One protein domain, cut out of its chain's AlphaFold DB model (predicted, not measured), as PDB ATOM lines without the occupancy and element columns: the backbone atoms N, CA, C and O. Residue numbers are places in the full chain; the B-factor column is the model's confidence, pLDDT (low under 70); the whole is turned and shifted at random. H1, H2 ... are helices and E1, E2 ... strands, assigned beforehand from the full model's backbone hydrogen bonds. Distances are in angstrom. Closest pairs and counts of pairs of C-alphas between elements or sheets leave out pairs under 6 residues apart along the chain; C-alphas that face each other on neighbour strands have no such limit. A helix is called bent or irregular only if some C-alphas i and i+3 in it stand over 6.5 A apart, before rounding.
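What this domain is: This is residues 2 to 120 and 316 to 321 of the 473 residues of a protein of Ciona savignyi (UniProt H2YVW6). A small wall of three short parallel strands, E1, E2 and E3, has H3 standing up from it over E1, while H4 only grazes it. Long loops make up much of the rest: H5 and H6 form a small group beyond the sheet, and the loop of residues 25 to 42 reaches far out from the body. The printed part has 125 residues, with seven named helices and three named strands in the order H1 H2 E1 H3 H4 E2 H5 H6 E3 H7; the sheet runs E1 E2 E3. The class is mixed, helices and strands, with 54 residues in named elements, under half. The whole is compact, with a radius of gyration of the C-alphas of 15.6 A and spans of 47 by 38 by 27 A.

Where its parts are: Find C-alpha 2 at (170.066, 138.958, 79.550), where H1, residues 2 to 6, begins. H2 is residues 17 to 24, 10.3 A long, and E1 is residues 43 to 46, 10.0 A. H3, residues 47 to 55, runs 12.7 A from C-alpha 47 at (166.948, 120.840, 88.700). H4, residues 59 to 66, is 11.6 A long and irregular: C-alphas 62 and 65 are 7.9 A apart. E2 is residues 67 to 70, 9.6 A. Then come H5, residues 77 to 80, H6, residues 86 to 89, and E3, residues 103 to 105. H7, residues 316 to 320, ends at C-alpha 320 at (153.863, 139.779, 91.223).

How they stand to each other: Look first at the inner strand E2: N 68 is 2.8 A from O 43 of E1, and N 104 of E3 is 2.8 A from O 69, both within hydrogen-bond range. E1, H3 H4, E2 and E2, H5 H6, E3 are strand-helix-strand units, parallel neighbour strands with helices between, each with a right-handed crossover. H3 has a height of 8.8 A over the sheet. H3 and H4 touch only at the corner, and only just, with 3 pairs of C-alphas within 8 A; the closest, Arg 54 and Leu 60, are 5.4 A apart. H2 is close to but not clearly touching H3, the closest C-alphas, Pro 17 and Gln 52, being 7.1 A apart. H5 and H6 are also close but not clearly touching, with C-alphas 79 and 88 the closest at 6.9 A. H1 and H7 are apart and touch no helix. Every O i to N i+4 pair is within hydrogen-bond range in H1, H2, H3 and H7, and 2 of 4 are in H4; H5 and H6 are too short for such a pair.

The domain as a whole: The C-alphas farthest apart, Glu 32 and Val 120, are 50.3 A apart. Residues 121 to 315 are not printed, and C-alphas 120 and 316 stand 19.7 A apart across the cut. The links H2 to E1 and H6 to E3 are long. Confidence is under 70 at residues 26 to 39, 57 to 62 and 85 to 91.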
ATOM      1  N   SER A   2     170.085 137.664  80.263       92.88
ATOM      2  CA  SER A   2     170.066 138.958  79.550       92.88
ATOM      3  C   SER A   2     168.822 139.803  79.840       92.88
ATOM      4  O   SER A   2     168.934 140.997  80.067       92.88
ATOM      5  N   ALA A   3     167.648 139.170  79.925       96.12
ATOM      6  CA  ALA A   3     166.409 139.855  80.279       96.12
ATOM      7  C   ALA A   3     166.392 140.408  81.719       96.12
ATOM      8  O   ALA A   3     165.869 141.489  81.936       96.12
ATOM      9  N   LEU A   4     166.992 139.706  82.691       95.75
ATOM     10  CA  LEU A   4     167.096 140.203  84.073       95.75
ATOM     11  C   LEU A   4     167.973 141.456  84.129       95.75
ATOM     12  O   LEU A   4     167.599 142.441  84.753       95.75
ATOM     13  N   HIS A   5     169.102 141.427  83.419       94.19
ATOM     14  CA  HIS A   5     169.993 142.576  83.304       94.19
ATOM     15  C   HIS A   5     169.315 143.758  82.594       94.19
ATOM     16  O   HIS A   5     169.393 144.883  83.072       94.19
ATOM     17  N   ALA A   6     168.589 143.503  81.500       94.69
ATOM     18  CA  ALA A   6     167.849 144.535  80.769       94.69
ATOM     19  C   ALA A   6     166.733 145.191  81.606       94.69
ATOM     20  O   ALA A   6     166.433 146.361  81.405       94.69
ATOM     21  N   LEU A   7     166.144 144.452  82.552       95.00
ATOM     22  CA  LEU A   7     165.169 144.968  83.520       95.00
ATOM     23  C   LEU A   7     165.823 145.697  84.713       95.00
ATOM     24  O   LEU A   7     165.114 146.148  85.605       95.00
ATOM     25  N   GLY A   8     167.154 145.823  84.741       94.31
ATOM     26  CA  GLY A   8     167.883 146.564  85.773       94.31
ATOM     27  C   GLY A   8     168.217 145.765  87.035       94.31
ATOM     28  O   GLY A   8     168.632 146.358  88.027       94.31
ATOM     29  N   HIS A   9     168.065 144.436  87.028       91.44
ATOM     30  CA  HIS A   9     168.457 143.611  88.171       91.44
ATOM     31  C   HIS A   9     169.968 143.374  88.217       91.44
ATOM     32  O   HIS A   9     170.613 143.126  87.192       91.44
ATOM     33  N   GLU A  10     170.517 143.345  89.430       91.00
ATOM     34  CA  GLU A  10     171.856 142.829  89.685       91.00
ATOM     35  C   GLU A  10     171.850 141.300  89.556       91.00
ATOM     36  O   GLU A  10     171.113 140.595  90.249       91.00
ATOM     37  N   VAL A  11     172.650 140.772  88.628       92.56
ATOM     38  CA  VAL A  11     172.693 139.336  88.337       92.56
ATOM     39  C   VAL A  11     174.029 138.762  88.777       92.56
ATOM     40  O   VAL A  11     175.058 139.009  88.151       92.56
ATOM     41  N   VAL A  12     173.994 137.916  89.804       91.06
ATOM     42  CA  VAL A  12     175.154 137.139  90.250       91.06
ATOM     43  C   VAL A  12     175.086 135.737  89.656       91.06
ATOM     44  O   VAL A  12     174.092 135.027  89.804       91.06
ATOM     45  N   LEU A  13     176.157 135.327  88.978       93.12
ATOM     46  CA  LEU A  13     176.258 134.000  88.376       93.12
ATOM     47  C   LEU A  13     176.962 133.015  89.311       93.12
ATOM     48  O   LEU A  13     177.949 133.342  89.975       93.12
ATOM     49  N   SER A  14     176.458 131.782  89.306       91.75
ATOM     50  CA  SER A  14     177.083 130.623  89.930       91.75
ATOM     51  C   SER A  14     177.083 129.459  88.947       91.75
ATOM     52  O   SER A  14     176.041 129.092  88.408       91.75
ATOM     53  N   TRP A  15     178.265 128.897  88.702       92.44
ATOM     54  CA  TRP A  15     178.488 127.793  87.763       92.44
ATOM     55  C   TRP A  15     179.265 126.627  88.392       92.44
ATOM     56  O   TRP A  15     179.554 125.643  87.713       92.44
ATOM     57  N   SER A  16     179.627 126.728  89.676       91.38
ATOM     58  CA  SER A  16     180.350 125.691  90.414       91.38
ATOM     59  C   SER A  16     179.812 125.549  91.843       91.38
ATOM     60  O   SER A  16     179.258 126.511  92.386       91.38
ATOM     61  N   PRO A  17     179.994 124.383  92.491       88.00
ATOM     62  CA  PRO A  17     179.595 124.195  93.885       88.00
ATOM     63  C   PRO A  17     180.249 125.189  94.855       88.00
ATOM     64  O   PRO A  17     179.607 125.620  95.809       88.00
ATOM     65  N   ASP A  18     181.502 125.578  94.610       88.25
ATOM     66  CA  ASP A  18     182.213 126.526  95.474       88.25
ATOM     67  C   ASP A  18     181.664 127.945  95.319       88.25
ATOM     68  O   ASP A  18     181.379 128.604  96.317       88.25
ATOM     69  N   ARG A  19     181.388 128.376  94.080       89.06
ATOM     70  CA  ARG A  19     180.719 129.657  93.831       89.06
ATOM     71  C   ARG A  19     179.303 129.674  94.409       89.06
ATOM     72  O   ARG A  19     178.858 130.691  94.932       89.06
ATOM     73  N   LEU A  20     178.595 128.544  94.357       87.00
ATOM     74  CA  LEU A  20     177.272 128.418  94.960       87.00
ATOM     75  C   LEU A  20     177.332 128.615  96.478       87.00
ATOM     76  O   LEU A  20     176.497 129.336  97.018       87.00
ATOM     77  N   LYS A  21     178.313 128.006  97.158       82.88
ATOM     78  CA  LYS A  21     178.539 128.213  98.596       82.88
ATOM     79  C   LYS A  21     178.819 129.678  98.903       82.88
ATOM     80  O   LYS A  21     178.187 130.212  99.802       82.88
ATOM     81  N   GLU A  22     179.702 130.313  98.138       81.00
ATOM     82  CA  GLU A  22     180.063 131.726  98.310       81.00
ATOM     83  C   GLU A  22     178.843 132.658  98.225       81.00
ATOM     84  O   GLU A  22     178.717 133.591  99.010       81.00
ATOM     85  N   VAL A  23     177.924 132.390  97.291       81.06
ATOM     86  CA  VAL A  23     176.754 133.248  97.045       81.06
ATOM     87  C   VAL A  23     175.568 132.916  97.964       81.06
ATOM     88  O   VAL A  23     174.784 133.802  98.296       81.06
ATOM     89  N   MET A  24     175.392 131.650  98.359       77.19
ATOM     90  CA  MET A  24     174.219 131.199  99.131       77.19
ATOM     91  C   MET A  24     174.454 131.136 100.638       77.19
ATOM     92  O   MET A  24     173.485 131.175 101.404       77.19
ATOM     93  N   LEU A  25     175.701 130.975 101.079       73.25
ATOM     94  CA  LEU A  25     176.029 130.961 102.497       73.25
ATOM     95  C   LEU A  25     176.356 132.390 102.950       73.25
ATOM     96  O   LEU A  25     177.070 133.108 102.257       73.25
ATOM     97  N   PRO A  26     175.822 132.820 104.099       61.38
ATOM     98  CA  PRO A  26     176.089 134.148 104.634       61.38
ATOM     99  C   PRO A  26     177.591 134.308 104.918       61.38
ATOM    100  O   PRO A  26     178.193 133.471 105.594       61.38
ATOM    101  N   TYR A  27     178.192 135.392 104.428       48.50
ATOM    102  CA  TYR A  27     179.514 135.830 104.871       48.50
ATOM    103  C   TYR A  27     179.365 136.636 106.165       48.50
ATOM    104  O   TYR A  27     178.725 137.681 106.173       48.50
ATOM    105  N   GLY A  28     179.975 136.153 107.250       50.00
ATOM    106  CA  GLY A  28     179.986 136.836 108.546       50.00
ATOM    107  C   GLY A  28     178.740 136.563 109.396       50.00
ATOM    108  O   GLY A  28     177.603 136.642 108.935       50.00
ATOM    109  N   GLN A  29     178.959 136.223 110.667       43.22
ATOM    110  CA  GLN A  29     177.915 136.337 111.678       43.22
ATOM    111  C   GLN A  29     177.758 137.822 111.988       43.22
ATOM    112  O   GLN A  29     178.705 138.446 112.461       43.22
ATOM    113  N   ASP A  30     176.582 138.383 111.735       44.16
ATOM    114  CA  ASP A  30     176.207 139.628 112.389       44.16
ATOM    115  C   ASP A  30     176.011 139.305 113.881       44.16
ATOM    116  O   ASP A  30     175.015 138.693 114.286       44.16
ATOM    117  N   VAL A  31     177.056 139.584 114.668       45.72
ATOM    118  CA  VAL A  31     177.243 139.123 116.058       45.72
ATOM    119  C   VAL A  31     176.152 139.673 116.987       45.72
ATOM    120  O   VAL A  31     175.872 139.079 118.024       45.72
ATOM    121  N   GLU A  32     175.475 140.754 116.593       47.66
ATOM    122  CA  GLU A  32     174.391 141.358 117.372       47.66
ATOM    123  C   GLU A  32     173.015 140.725 117.120       47.66
ATOM    124  O   GLU A  32     172.151 140.778 117.996       47.66
ATOM    125  N   THR A  33     172.778 140.104 115.955       52.00
ATOM    126  CA  THR A  33     171.428 139.650 115.572       52.00
ATOM    127  C   THR A  33     171.270 138.137 115.431       52.00
ATOM    128  O   THR A  33     170.135 137.670 115.306       52.00
ATOM    129  N   CYS A  34     172.357 137.347 115.474       48.09
ATOM    130  CA  CYS A  34     172.340 135.889 115.243       48.09
ATOM    131  C   CYS A  34     171.591 135.487 113.953       48.09
ATOM    132  O   CYS A  34     171.061 134.377 113.848       48.09
ATOM    133  N   ARG A  35     171.505 136.388 112.963       49.22
ATOM    134  CA  ARG A  35     170.764 136.159 111.719       49.22
ATOM    135  C   ARG A  35     171.725 136.113 110.537       49.22
ATOM    136  O   ARG A  35     172.513 137.035 110.357       49.22
ATOM    137  N   PRO A  36     171.648 135.077 109.689       49.94
ATOM    138  CA  PRO A  36     172.382 135.075 108.439       49.94
ATOM    139  C   PRO A  36     171.821 136.179 107.533       49.94
ATOM    140  O   PRO A  36     170.637 136.148 107.180       49.94
ATOM    141  N   ALA A  37     172.651 137.160 107.172       52.91
ATOM    142  CA  ALA A  37     172.302 138.172 106.184       52.91
ATOM    143  C   ALA A  37     171.986 137.465 104.856       52.91
ATOM    144  O   ALA A  37     172.868 136.914 104.197       52.91
ATOM    145  N   ARG A  38     170.703 137.399 104.479       57.06
ATOM    146  CA  ARG A  38     170.315 136.872 103.166       57.06
ATOM    147  C   ARG A  38     170.692 137.908 102.115       57.06
ATOM    148  O   ARG A  38     170.106 138.984 102.106       57.06
ATOM    149  N   MET A  39     171.626 137.556 101.235       64.38
ATOM    150  CA  MET A  39     172.139 138.469 100.205       64.38
ATOM    151  C   MET A  39     171.326 138.465  98.900       64.38
ATOM    152  O   MET A  39     171.557 139.314  98.051       64.38
ATOM    153  N   THR A  40     170.378 137.532  98.726       77.81
ATOM    154  CA  THR A  40     169.739 137.288  97.420       77.81
ATOM    155  C   THR A  40     168.215 137.334  97.488       77.81
ATOM    156  O   THR A  40     167.595 136.619  98.282       77.81
ATOM    157  N   ASP A  41     167.601 138.111  96.589       82.00
ATOM    158  CA  ASP A  41     166.146 138.257  96.502       82.00
ATOM    159  C   ASP A  41     165.462 137.076  95.804       82.00
ATOM    160  O   ASP A  41     164.439 136.577  96.277       82.00
ATOM    161  N   LEU A  42     166.015 136.615  94.679       89.50
ATOM    162  CA  LEU A  42     165.480 135.539  93.841       89.50
ATOM    163  C   LEU A  42     166.602 134.650  93.313       89.50
ATOM    164  O   LEU A  42     167.697 135.118  93.023       89.50
ATOM    165  N   VAL A  43     166.304 133.363  93.138       91.88
ATOM    166  CA  VAL A  43     167.275 132.376  92.655       91.88
ATOM    167  C   VAL A  43     166.694 131.636  91.463       91.88
ATOM    168  O   VAL A  43     165.743 130.871  91.608       91.88
ATOM    169  N   PHE A  44     167.295 131.833  90.293       96.12
ATOM    170  CA  PHE A  44     167.026 131.021  89.111       96.12
ATOM    171  C   PHE A  44     168.039 129.877  89.052       96.12
ATOM    172  O   PHE A  44     169.242 130.116  89.065       96.12
ATOM    173  N   THR A  45     167.561 128.638  88.996       95.44
ATOM    174  CA  THR A  45     168.402 127.430  88.947       95.44
ATOM    175  C   THR A  45     167.750 126.377  88.063       95.44
ATOM    176  O   THR A  45     166.546 126.423  87.856       95.44
ATOM    177  N   ASP A  46     168.498 125.404  87.556       95.12
ATOM    178  CA  ASP A  46     167.901 124.178  87.021       95.12
ATOM    179  C   ASP A  46     167.685 123.135  88.140       95.12
ATOM    180  O   ASP A  46     167.959 123.385  89.321       95.12
ATOM    181  N   ILE A  47     167.174 121.958  87.771       92.00
ATOM    182  CA  ILE A  47     166.948 120.840  88.700       92.00
ATOM    183  C   ILE A  47     168.257 120.336  89.332       92.00
ATOM    184  O   ILE A  47     168.254 119.924  90.490       92.00
ATOM    185  N   VAL A  48     169.377 120.369  88.606       92.00
ATOM    186  CA  VAL A  48     170.668 119.882  89.120       92.00
ATOM    187  C   VAL A  48     171.220 120.852  90.162       92.00
ATOM    188  O   VAL A  48     171.598 120.432  91.254       92.00
ATOM    189  N   GLY A  49     171.204 122.150  89.867       92.12
ATOM    190  CA  GLY A  49     171.567 123.209  90.800       92.12
ATOM    191  C   GLY A  49     170.639 123.252  92.015       92.12
ATOM    192  O   GLY A  49     171.111 123.478  93.126       92.12
ATOM    193  N   LEU A  50     169.350 122.921  91.861       91.50
ATOM    194  CA  LEU A  50     168.438 122.765  92.998       91.50
ATOM    195  C   LEU A  50     168.915 121.667  93.958       91.50
ATOM    196  O   LEU A  50     168.900 121.875  95.170       91.50
ATOM    197  N   GLU A  51     169.355 120.517  93.448       88.69
ATOM    198  CA  GLU A  51     169.899 119.446  94.292       88.69
ATOM    199  C   GLU A  51     171.221 119.851  94.960       88.69
ATOM    200  O   GLU A  51     171.449 119.522  96.123       88.69
ATOM    201  N   GLN A  52     172.056 120.648  94.286       89.19
ATOM    202  CA  GLN A  52     173.258 121.220  94.901       89.19
ATOM    203  C   GLN A  52     172.914 122.207  96.025       89.19
ATOM    204  O   GLN A  52     173.526 122.151  97.088       89.19
ATOM    205  N   ILE A  53     171.899 123.058  95.836       86.94
ATOM    206  CA  ILE A  53     171.384 123.955  96.882       86.94
ATOM    207  C   ILE A  53     170.855 123.133  98.060       86.94
ATOM    208  O   ILE A  53     171.187 123.420  99.203       86.94
ATOM    209  N   ARG A  54     170.082 122.068  97.806       83.56
ATOM    210  CA  ARG A  54     169.572 121.165  98.856       83.56
ATOM    211  C   ARG A  54     170.678 120.550  99.709       83.56
ATOM    212  O   ARG A  54     170.473 120.371 100.906       83.56
ATOM    213  N   ALA A  55     171.821 120.243  99.101       83.94
ATOM    214  CA  ALA A  55     172.972 119.679  99.794       83.94
ATOM    215  C   ALA A  55     173.703 120.692 100.698       83.94
ATOM    216  O   ALA A  55     174.466 120.286 101.573       83.94
ATOM    217  N   LEU A  56     173.469 122.001 100.543       79.75
ATOM    218  CA  LEU A  56     173.973 123.007 101.479       79.75
ATOM    219  C   LEU A  56     173.125 122.963 102.762       79.75
ATOM    220  O   LEU A  56     171.964 123.381 102.759       79.75
ATOM    221  N   HIS A  57     173.690 122.440 103.855       62.50
ATOM    222  CA  HIS A  57     173.015 122.275 105.152       62.50
ATOM    223  C   HIS A  57     172.216 123.524 105.576       62.50
ATOM    224  O   HIS A  57     172.722 124.642 105.538       62.50
ATOM    225  N   GLY A  58     170.949 123.335 105.969       57.69
ATOM    226  CA  GLY A  58     170.055 124.403 106.452       57.69
ATOM    227  C   GLY A  58     169.523 125.378 105.386       57.69
ATOM    228  O   GLY A  58     168.546 126.079 105.635       57.69
ATOM    229  N   SER A  59     170.091 125.403 104.176       57.47
ATOM    230  CA  SER A  59     169.819 126.449 103.177       57.47
ATOM    231  C   SER A  59     168.443 126.335 102.499       57.47
ATOM    232  O   SER A  59     167.770 127.345 102.291       57.47
ATOM    233  N   LEU A  60     167.968 125.121 102.187       58.94
ATOM    234  CA  LEU A  60     166.734 124.960 101.407       58.94
ATOM    235  C   LEU A  60     165.518 125.531 102.139       58.94
ATOM    236  O   LEU A  60     164.659 126.137 101.507       58.94
ATOM    237  N   TYR A  61     165.444 125.365 103.462       63.25
ATOM    238  CA  TYR A  61     164.344 125.913 104.257       63.25
ATOM    239  C   TYR A  61     164.281 127.441 104.142       63.25
ATOM    240  O   TYR A  61     163.201 128.021 104.030       63.25
ATOM    241  N   HIS A  62     165.440 128.096 104.084       65.00
ATOM    242  CA  HIS A  62     165.528 129.545 103.975       65.00
ATOM    243  C   HIS A  62     165.237 130.066 102.564       65.00
ATOM    244  O   HIS A  62     164.608 131.117 102.425       65.00
ATOM    245  N   TYR A  63     165.629 129.331 101.523       76.12
ATOM    246  CA  TYR A  63     165.536 129.797 100.136       76.12
ATOM    247  C   TYR A  63     164.358 129.216  99.345       76.12
ATOM    248  O   TYR A  63     164.102 129.657  98.227       76.12
ATOM    249  N   ARG A  64     163.584 128.276  99.910       84.81
ATOM    250  CA  ARG A  64     162.539 127.535  99.179       84.81
ATOM    251  C   ARG A  64     161.611 128.430  98.360       84.81
ATOM    252  O   ARG A  64     161.375 128.145  97.195       84.81
ATOM    253  N   CYS A  65     161.109 129.511  98.951       86.56
ATOM    254  CA  CYS A  65     160.109 130.376  98.325       86.56
ATOM    255  C   CYS A  65     160.671 131.350  97.270       86.56
ATOM    256  O   CYS A  65     159.908 131.945  96.507       86.56
ATOM    257  N   ILE A  66     161.997 131.520  97.205       87.88
ATOM    258  CA  ILE A  66     162.653 132.451  96.269       87.88
ATOM    259  C   ILE A  66     163.182 131.761  95.012       87.88
ATOM    260  O   ILE A  66     163.646 132.426  94.089       87.88
ATOM    261  N   LEU A  67     163.098 130.431  94.976       92.75
ATOM    262  CA  LEU A  67     163.537 129.622  93.848       92.75
ATOM    263  C   LEU A  67     162.593 129.784  92.653       92.75
ATOM    264  O   LEU A  67     161.368 129.850  92.807       92.75
ATOM    265  N   ARG A  68     163.189 129.802  91.464       96.69
ATOM    266  CA  ARG A  68     162.574 129.666  90.144       96.69
ATOM    267  C   ARG A  68     163.374 128.599  89.404       96.69
ATOM    268  O   ARG A  68     164.554 128.789  89.113       96.69
ATOM    269  N   VAL A  69     162.766 127.441  89.189       97.62
ATOM    270  CA  VAL A  69     163.463 126.230  88.755       97.62
ATOM    271  C   VAL A  69     163.191 125.984  87.282       97.62
ATOM    272  O   VAL A  69     162.077 125.638  86.913       97.62
ATOM    273  N   LEU A  70     164.199 126.154  86.433       97.75
ATOM    274  CA  LEU A  70     164.107 125.881  85.008       97.75
ATOM    275  C   LEU A  70     163.926 124.373  84.803       97.75
ATOM    276  O   LEU A  70     164.831 123.578  85.065       97.75
ATOM    277  N   ASP A  71     162.747 123.996  84.324       95.69
ATOM    278  CA  ASP A  71     162.366 122.618  84.055       95.69
ATOM    279  C   ASP A  71     161.610 122.566  82.734       95.69
ATOM    280  O   ASP A  71     160.409 122.817  82.654       95.69
ATOM    281  N   VAL A  72     162.365 122.240  81.686       93.31
ATOM    282  CA  VAL A  72     161.932 122.203  80.288       93.31
ATOM    283  C   VAL A  72     160.552 121.565  80.140       93.31
ATOM    284  O   VAL A  72     159.657 122.192  79.587       93.31
ATOM    285  N   TYR A  73     160.362 120.365  80.689       92.75
ATOM    286  CA  TYR A  73     159.160 119.560  80.459       92.75
ATOM    287  C   TYR A  73     158.061 119.749  81.504       92.75
ATOM    288  O   TYR A  73     156.949 119.250  81.306       92.75
ATOM    289  N   GLY A  74     158.357 120.492  82.567       94.56
ATOM    290  CA  GLY A  74     157.473 120.683  83.702       94.56
ATOM    291  C   GLY A  74     157.429 119.489  84.655       94.56
ATOM    292  O   GLY A  74     157.811 118.359  84.335       94.56
ATOM    293  N   THR A  75     156.904 119.779  85.840       94.19
ATOM    294  CA  THR A  75     156.762 118.851  86.956       94.19
ATOM    295  C   THR A  75     155.314 118.913  87.431       94.19
ATOM    296  O   THR A  75     154.889 119.941  87.971       94.19
ATOM    297  N   ASP A  76     154.549 117.829  87.260       93.06
ATOM    298  CA  ASP A  76     153.164 117.812  87.740       93.06
ATOM    299  C   ASP A  76     153.145 117.718  89.282       93.06
ATOM    300  O   ASP A  76     154.025 117.081  89.882       93.06
ATOM    301  N   PRO A  77     152.116 118.273  89.952       93.00
ATOM    302  CA  PRO A  77     152.031 118.327  91.416       93.00
ATOM    303  C   PRO A  77     152.206 116.971  92.106       93.00
ATOM    304  O   PRO A  77     152.862 116.880  93.143       93.00
ATOM    305  N   LEU A  78     151.705 115.903  91.479       88.31
ATOM    306  CA  LEU A  78     151.864 114.540  91.969       88.31
ATOM    307  C   LEU A  78     153.334 114.133  92.128       88.31
ATOM    308  O   LEU A  78     153.685 113.562  93.146       88.31
ATOM    309  N   PHE A  79     154.183 114.412  91.137       89.25
ATOM    310  CA  PHE A  79     155.600 114.023  91.155       89.25
ATOM    311  C   PHE A  79     156.445 114.987  91.987       89.25
ATOM    312  O   PHE A  79     157.491 114.606  92.512       89.25
ATOM    313  N   ASN A  80     156.002 116.242  92.105       91.69
ATOM    314  CA  ASN A  80     156.611 117.227  92.989       91.69
ATOM    315  C   ASN A  80     156.436 116.852  94.468       91.69
ATOM    316  O   ASN A  80     157.337 117.110  95.272       91.69
ATOM    317  N   HIS A  81     155.290 116.266  94.829       89.81
ATOM    318  CA  HIS A  81     154.961 115.979  96.216       89.81
ATOM    319  C   HIS A  81     155.976 115.009  96.860       89.81
ATOM    320  O   HIS A  81     156.235 113.941  96.303       89.81
ATOM    321  N   PRO A  82     156.530 115.306  98.054       85.81
ATOM    322  CA  PRO A  82     157.544 114.458  98.696       85.81
ATOM    323  C   PRO A  82     157.081 113.048  99.085       85.81
ATOM    324  O   PRO A  82     157.914 112.180  99.308       85.81
ATOM    325  N   LEU A  83     155.768 112.824  99.201       80.62
ATOM    326  CA  LEU A  83     155.184 111.548  99.647       80.62
ATOM    327  C   LEU A  83     154.417 110.773  98.570       80.62
ATOM    328  O   LEU A  83     154.332 109.549  98.658       80.62
ATOM    329  N   PHE A  84     153.905 111.445  97.538       75.69
ATOM    330  CA  PHE A  84     153.171 110.786  96.461       75.69
ATOM    331  C   PHE A  84     154.125 110.595  95.279       75.69
ATOM    332  O   PHE A  84     154.699 111.562  94.801       75.69
ATOM    333  N   ASN A  85     154.310 109.343  94.848       69.31
ATOM    334  CA  ASN A  85     155.225 108.872  93.789       69.31
ATOM    335  C   ASN A  85     156.664 108.441  94.192       69.31
ATOM    336  O   ASN A  85     157.642 109.044  93.748       69.31
ATOM    337  N   PRO A  86     156.817 107.334  94.947       58.50
ATOM    338  CA  PRO A  86     158.121 106.809  95.374       58.50
ATOM    339  C   PRO A  86     159.057 106.375  94.226       58.50
ATOM    340  O   PRO A  86     160.273 106.517  94.348       58.50
ATOM    341  N   GLU A  87     158.530 105.897  93.090       62.81
ATOM    342  CA  GLU A  87     159.366 105.435  91.969       62.81
ATOM    343  C   GLU A  87     160.151 106.583  91.323       62.81
ATOM    344  O   GLU A  87     161.344 106.443  91.053       62.81
ATOM    345  N   ILE A  88     159.519 107.746  91.126       63.97
ATOM    346  CA  ILE A  88     160.181 108.932  90.556       63.97
ATOM    347  C   ILE A  88     160.811 109.816  91.637       63.97
ATOM    348  O   ILE A  88     161.810 110.477  91.352       63.97
ATOM    349  N   GLN A  89     160.328 109.779  92.885       58.72
ATOM    350  CA  GLN A  89     161.024 110.382  94.034       58.72
ATOM    351  C   GLN A  89     162.423 109.793  94.249       58.72
ATOM    352  O   GLN A  89     163.307 110.508  94.706       58.72
ATOM    353  N   SER A  90     162.647 108.524  93.886       56.12
ATOM    354  CA  SER A  90     163.985 107.916  93.915       56.12
ATOM    355  C   SER A  90     164.962 108.519  92.890       56.12
ATOM    356  O   SER A  90     166.162 108.254  92.933       56.12
ATOM    357  N   THR A  91     164.466 109.342  91.959       66.19
ATOM    358  CA  THR A  91     165.275 110.060  90.969       66.19
ATOM    359  C   THR A  91     165.496 111.513  91.382       66.19
ATOM    360  O   THR A  91     164.717 112.096  92.133       66.19
ATOM    361  N   SER A  92     166.501 112.161  90.790       73.19
ATOM    362  CA  SER A  92     166.754 113.591  90.990       73.19
ATOM    363  C   SER A  92     165.671 114.514  90.411       73.19
ATOM    364  O   SER A  92     165.810 115.726  90.536       73.19
ATOM    365  N   TRP A  93     164.584 114.003  89.817       77.62
ATOM    366  CA  TRP A  93     163.542 114.821  89.182       77.62
ATOM    367  C   TRP A  93     162.307 115.062  90.063       77.62
ATOM    368  O   TRP A  93     161.704 116.124  89.965       77.62
ATOM    369  N   GLY A  94     161.939 114.123  90.942       81.06
ATOM    370  CA  GLY A  94     160.739 114.219  91.785       81.06
ATOM    371  C   GLY A  94     160.991 114.755  93.199       81.06
ATOM    372  O   GLY A  94     162.122 115.080  93.578       81.06
ATOM    373  N   GLY A  95     159.919 114.839  93.995       86.25
ATOM    374  CA  GLY A  95     159.981 115.029  95.451       86.25
ATOM    375  C   GLY A  95     160.594 116.357  95.904       86.25
ATOM    376  O   GLY A  95     161.281 116.424  96.930       86.25
ATOM    377  N   LYS A  96     160.418 117.430  95.127       88.62
ATOM    378  CA  LYS A  96     160.982 118.750  95.457       88.62
ATOM    379  C   LYS A  96     160.161 119.473  96.523       88.62
ATOM    380  O   LYS A  96     160.725 120.165  97.372       88.62
ATOM    381  N   GLY A  97     158.844 119.270  96.503       90.56
ATOM    382  CA  GLY A  97     157.868 119.917  97.376       90.56
ATOM    383  C   GLY A  97     157.762 121.436  97.190       90.56
ATOM    384  O   GLY A  97     157.206 122.120  98.050       90.56
ATOM    385  N   LEU A  98     158.311 121.999  96.118       93.31
ATOM    386  CA  LEU A  98     158.153 123.427  95.825       93.31
ATOM    387  C   LEU A  98     156.690 123.732  95.492       93.31
ATOM    388  O   LEU A  98     155.933 122.807  95.200       93.31
ATOM    389  N   ASP A  99     156.277 124.999  95.509       95.12
ATOM    390  CA  ASP A  99     155.026 125.321  94.822       95.12
ATOM    391  C   ASP A  99     155.220 124.995  93.323       95.12
ATOM    392  O   ASP A  99     156.200 125.456  92.738       95.12
ATOM    393  N   PRO A 100     154.357 124.180  92.688       96.25
ATOM    394  CA  PRO A 100     154.468 123.826  91.276       96.25
ATOM    395  C   PRO A 100     154.656 125.008  90.311       96.25
ATOM    396  O   PRO A 100     155.348 124.850  89.303       96.25
ATOM    397  N   ALA A 101     154.146 126.204  90.624       96.88
ATOM    398  CA  ALA A 101     154.358 127.390  89.796       96.88
ATOM    399  C   ALA A 101     155.808 127.916  89.862       96.88
ATOM    400  O   ALA A 101     156.196 128.737  89.034       96.88
ATOM    401  N   GLN A 102     156.643 127.427  90.784       97.56
ATOM    402  CA  GLN A 102     158.080 127.712  90.818       97.56
ATOM    403  C   GLN A 102     158.864 126.982  89.721       97.56
ATOM    404  O   GLN A 102     159.998 127.376  89.459       97.56
ATOM    405  N   PHE A 103     158.302 125.952  89.078       98.12
ATOM    406  CA  PHE A 103     158.922 125.320  87.911       98.12
ATOM    407  C   PHE A 103     158.618 126.123  86.648       98.12
ATOM    408  O   PHE A 103     157.485 126.546  86.430       98.12
ATOM    409  N   PHE A 104     159.648 126.381  85.851       98.44
ATOM    410  CA  PHE A 104     159.650 127.319  84.736       98.44
ATOM    411  C   PHE A 104     159.896 126.544  83.437       98.44
ATOM    412  O   PHE A 104     161.008 126.066  83.198       98.44
ATOM    413  N   THR A 105     158.858 126.403  82.610       97.94
ATOM    414  CA  THR A 105     158.870 125.585  81.387       97.94
ATOM    415  C   THR A 105     159.262 126.387  80.146       97.94
ATOM    416  O   THR A 105     159.115 127.611  80.090       97.94
ATOM    417  N   HIS A 106     159.736 125.698  79.105       95.06
ATOM    418  CA  HIS A 106     160.101 126.329  77.825       95.06
ATOM    419  C   HIS A 106     158.918 126.588  76.875       95.06
ATOM    420  O   HIS A 106     159.042 127.381  75.948       95.06
ATOM    421  N   PHE A 107     157.783 125.931  77.099       97.62
ATOM    422  CA  PHE A 107     156.540 126.061  76.347       97.62
ATOM    423  C   PHE A 107     155.375 126.014  77.346       97.62
ATOM    424  O   PHE A 107     155.503 125.392  78.408       97.62
ATOM    425  N   PRO A 108     154.226 126.634  77.040       96.81
ATOM    426  CA  PRO A 108     153.090 126.713  77.956       96.81
ATOM    427  C   PRO A 108     152.244 125.426  77.960       96.81
ATOM    428  O   PRO A 108     151.038 125.451  77.737       96.81
ATOM    429  N   HIS A 109     152.881 124.274  78.179       95.12
ATOM    430  CA  HIS A 109     152.243 122.953  78.105       95.12
ATOM    431  C   HIS A 109     151.839 122.367  79.467       95.12
ATOM    432  O   HIS A 109     151.167 121.337  79.506       95.12
ATOM    433  N   SER A 110     152.258 122.994  80.570       95.75
ATOM    434  CA  SER A 110     151.997 122.528  81.938       95.75
ATOM    435  C   SER A 110     151.429 123.682  82.772       95.75
ATOM    436  O   SER A 110     152.210 124.431  83.348       95.75
ATOM    437  N   PRO A 111     150.096 123.858  82.847       96.19
ATOM    438  CA  PRO A 111     149.469 124.985  83.559       96.19
ATOM    439  C   PRO A 111     149.631 124.937  85.087       96.19
ATOM    440  O   PRO A 111     149.336 125.910  85.771       96.19
ATOM    441  N   ASP A 112     150.107 123.815  85.636       97.75
ATOM    442  CA  ASP A 112     150.548 123.731  87.033       97.75
ATOM    443  C   ASP A 112     151.880 124.461  87.280       97.75
ATOM    444  O   ASP A 112     152.200 124.791  88.420       97.75
ATOM    445  N   ASN A 113     152.650 124.703  86.217       98.31
ATOM    446  CA  ASN A 113     153.955 125.353  86.226       98.31
ATOM    447  C   ASN A 113     153.872 126.746  85.577       98.31
ATOM    448  O   ASN A 113     152.898 127.080  84.901       98.31
ATOM    449  N   SER A 114     154.910 127.565  85.749       98.44
ATOM    450  CA  SER A 114     155.016 128.858  85.061       98.44
ATOM    451  C   SER A 114     155.667 128.689  83.692       98.44
ATOM    452  O   SER A 114     156.677 128.004  83.546       98.44
ATOM    453  N   PHE A 115     155.134 129.358  82.675       98.25
ATOM    454  CA  PHE A 115     155.744 129.378  81.350       98.25
ATOM    455  C   PHE A 115     156.844 130.444  81.303       98.25
ATOM    456  O   PHE A 115     156.548 131.630  81.281       98.25
ATOM    457  N   LEU A 116     158.118 130.051  81.260       98.25
ATOM    458  CA  LEU A 116     159.216 131.007  81.071       98.25
ATOM    459  C   LEU A 116     159.448 131.304  79.595       98.25
ATOM    460  O   LEU A 116     159.568 132.466  79.216       98.25
ATOM    461  N   GLY A 117     159.516 130.269  78.764       97.56
ATOM    462  CA  GLY A 117     159.818 130.403  77.344       97.56
ATOM    463  C   GLY A 117     161.254 130.828  77.049       97.56
ATOM    464  O   GLY A 117     162.173 130.632  77.844       97.56
ATOM    465  N   PHE A 118     161.437 131.390  75.863       97.25
ATOM    466  CA  PHE A 118     162.698 131.914  75.346       97.25
ATOM    467  C   PHE A 118     162.392 132.939  74.248       97.25
ATOM    468  O   PHE A 118     161.236 133.117  73.869       97.25
ATOM    469  N   VAL A 119     163.422 133.615  73.744       97.00
ATOM    470  CA  VAL A 119     163.283 134.564  72.636       97.00
ATOM    471  C   VAL A 119     163.658 133.879  71.328       97.00
ATOM    472  O   VAL A 119     164.717 133.258  71.231       97.00
ATOM    473  N   VAL A 120     162.805 134.024  70.319       94.94
ATOM    474  CA  VAL A 120     163.068 133.613  68.941       94.94
ATOM    475  C   VAL A 120     163.324 134.864  68.114       94.94
ATOM    476  O   VAL A 120     162.505 135.780  68.065       94.94
ATOM    477  N   ALA A 316     156.391 140.721  84.876       95.25
ATOM    478  CA  ALA A 316     155.180 140.398  85.628       95.25
ATOM    479  C   ALA A 316     155.414 139.313  86.697       95.25
ATOM    480  O   ALA A 316     154.885 139.420  87.803       95.25
ATOM    481  N   TYR A 317     156.228 138.288  86.411       95.94
ATOM    482  CA  TYR A 317     156.605 137.282  87.412       95.94
ATOM    483  C   TYR A 317     157.505 137.838  88.515       95.94
ATOM    484  O   TYR A 317     157.314 137.484  89.680       95.94
ATOM    485  N   LEU A 318     158.488 138.665  88.164       92.50
ATOM    486  CA  LEU A 318     159.417 139.264  89.123       92.50
ATOM    487  C   LEU A 318     158.685 140.190  90.088       92.50
ATOM    488  O   LEU A 318     158.914 140.114  91.293       92.50
ATOM    489  N   GLU A 319     157.750 140.980  89.570       89.88
ATOM    490  CA  GLU A 319     156.922 141.836  90.397       89.88
ATOM    491  C   GLU A 319     155.928 141.014  91.206       89.88
ATOM    492  O   GLU A 319     155.886 141.098  92.431       89.88
ATOM    493  N   ASN A 320     155.096 140.202  90.572       90.75
ATOM    494  CA  ASN A 320     153.863 139.779  91.223       90.75
ATOM    495  C   ASN A 320     153.911 138.377  91.841       90.75
ATOM    496  O   ASN A 320     153.175 138.093  92.789       90.75
ATOM    497  N   GLN A 321     154.770 137.485  91.346       92.19
ATOM    498  CA  GLN A 321     154.778 136.094  91.786       92.19
ATOM    499  C   GLN A 321     155.519 135.941  93.125       92.19
ATOM    500  O   GLN A 321     156.749 135.888  93.179       92.19
TER     501      GLN A 321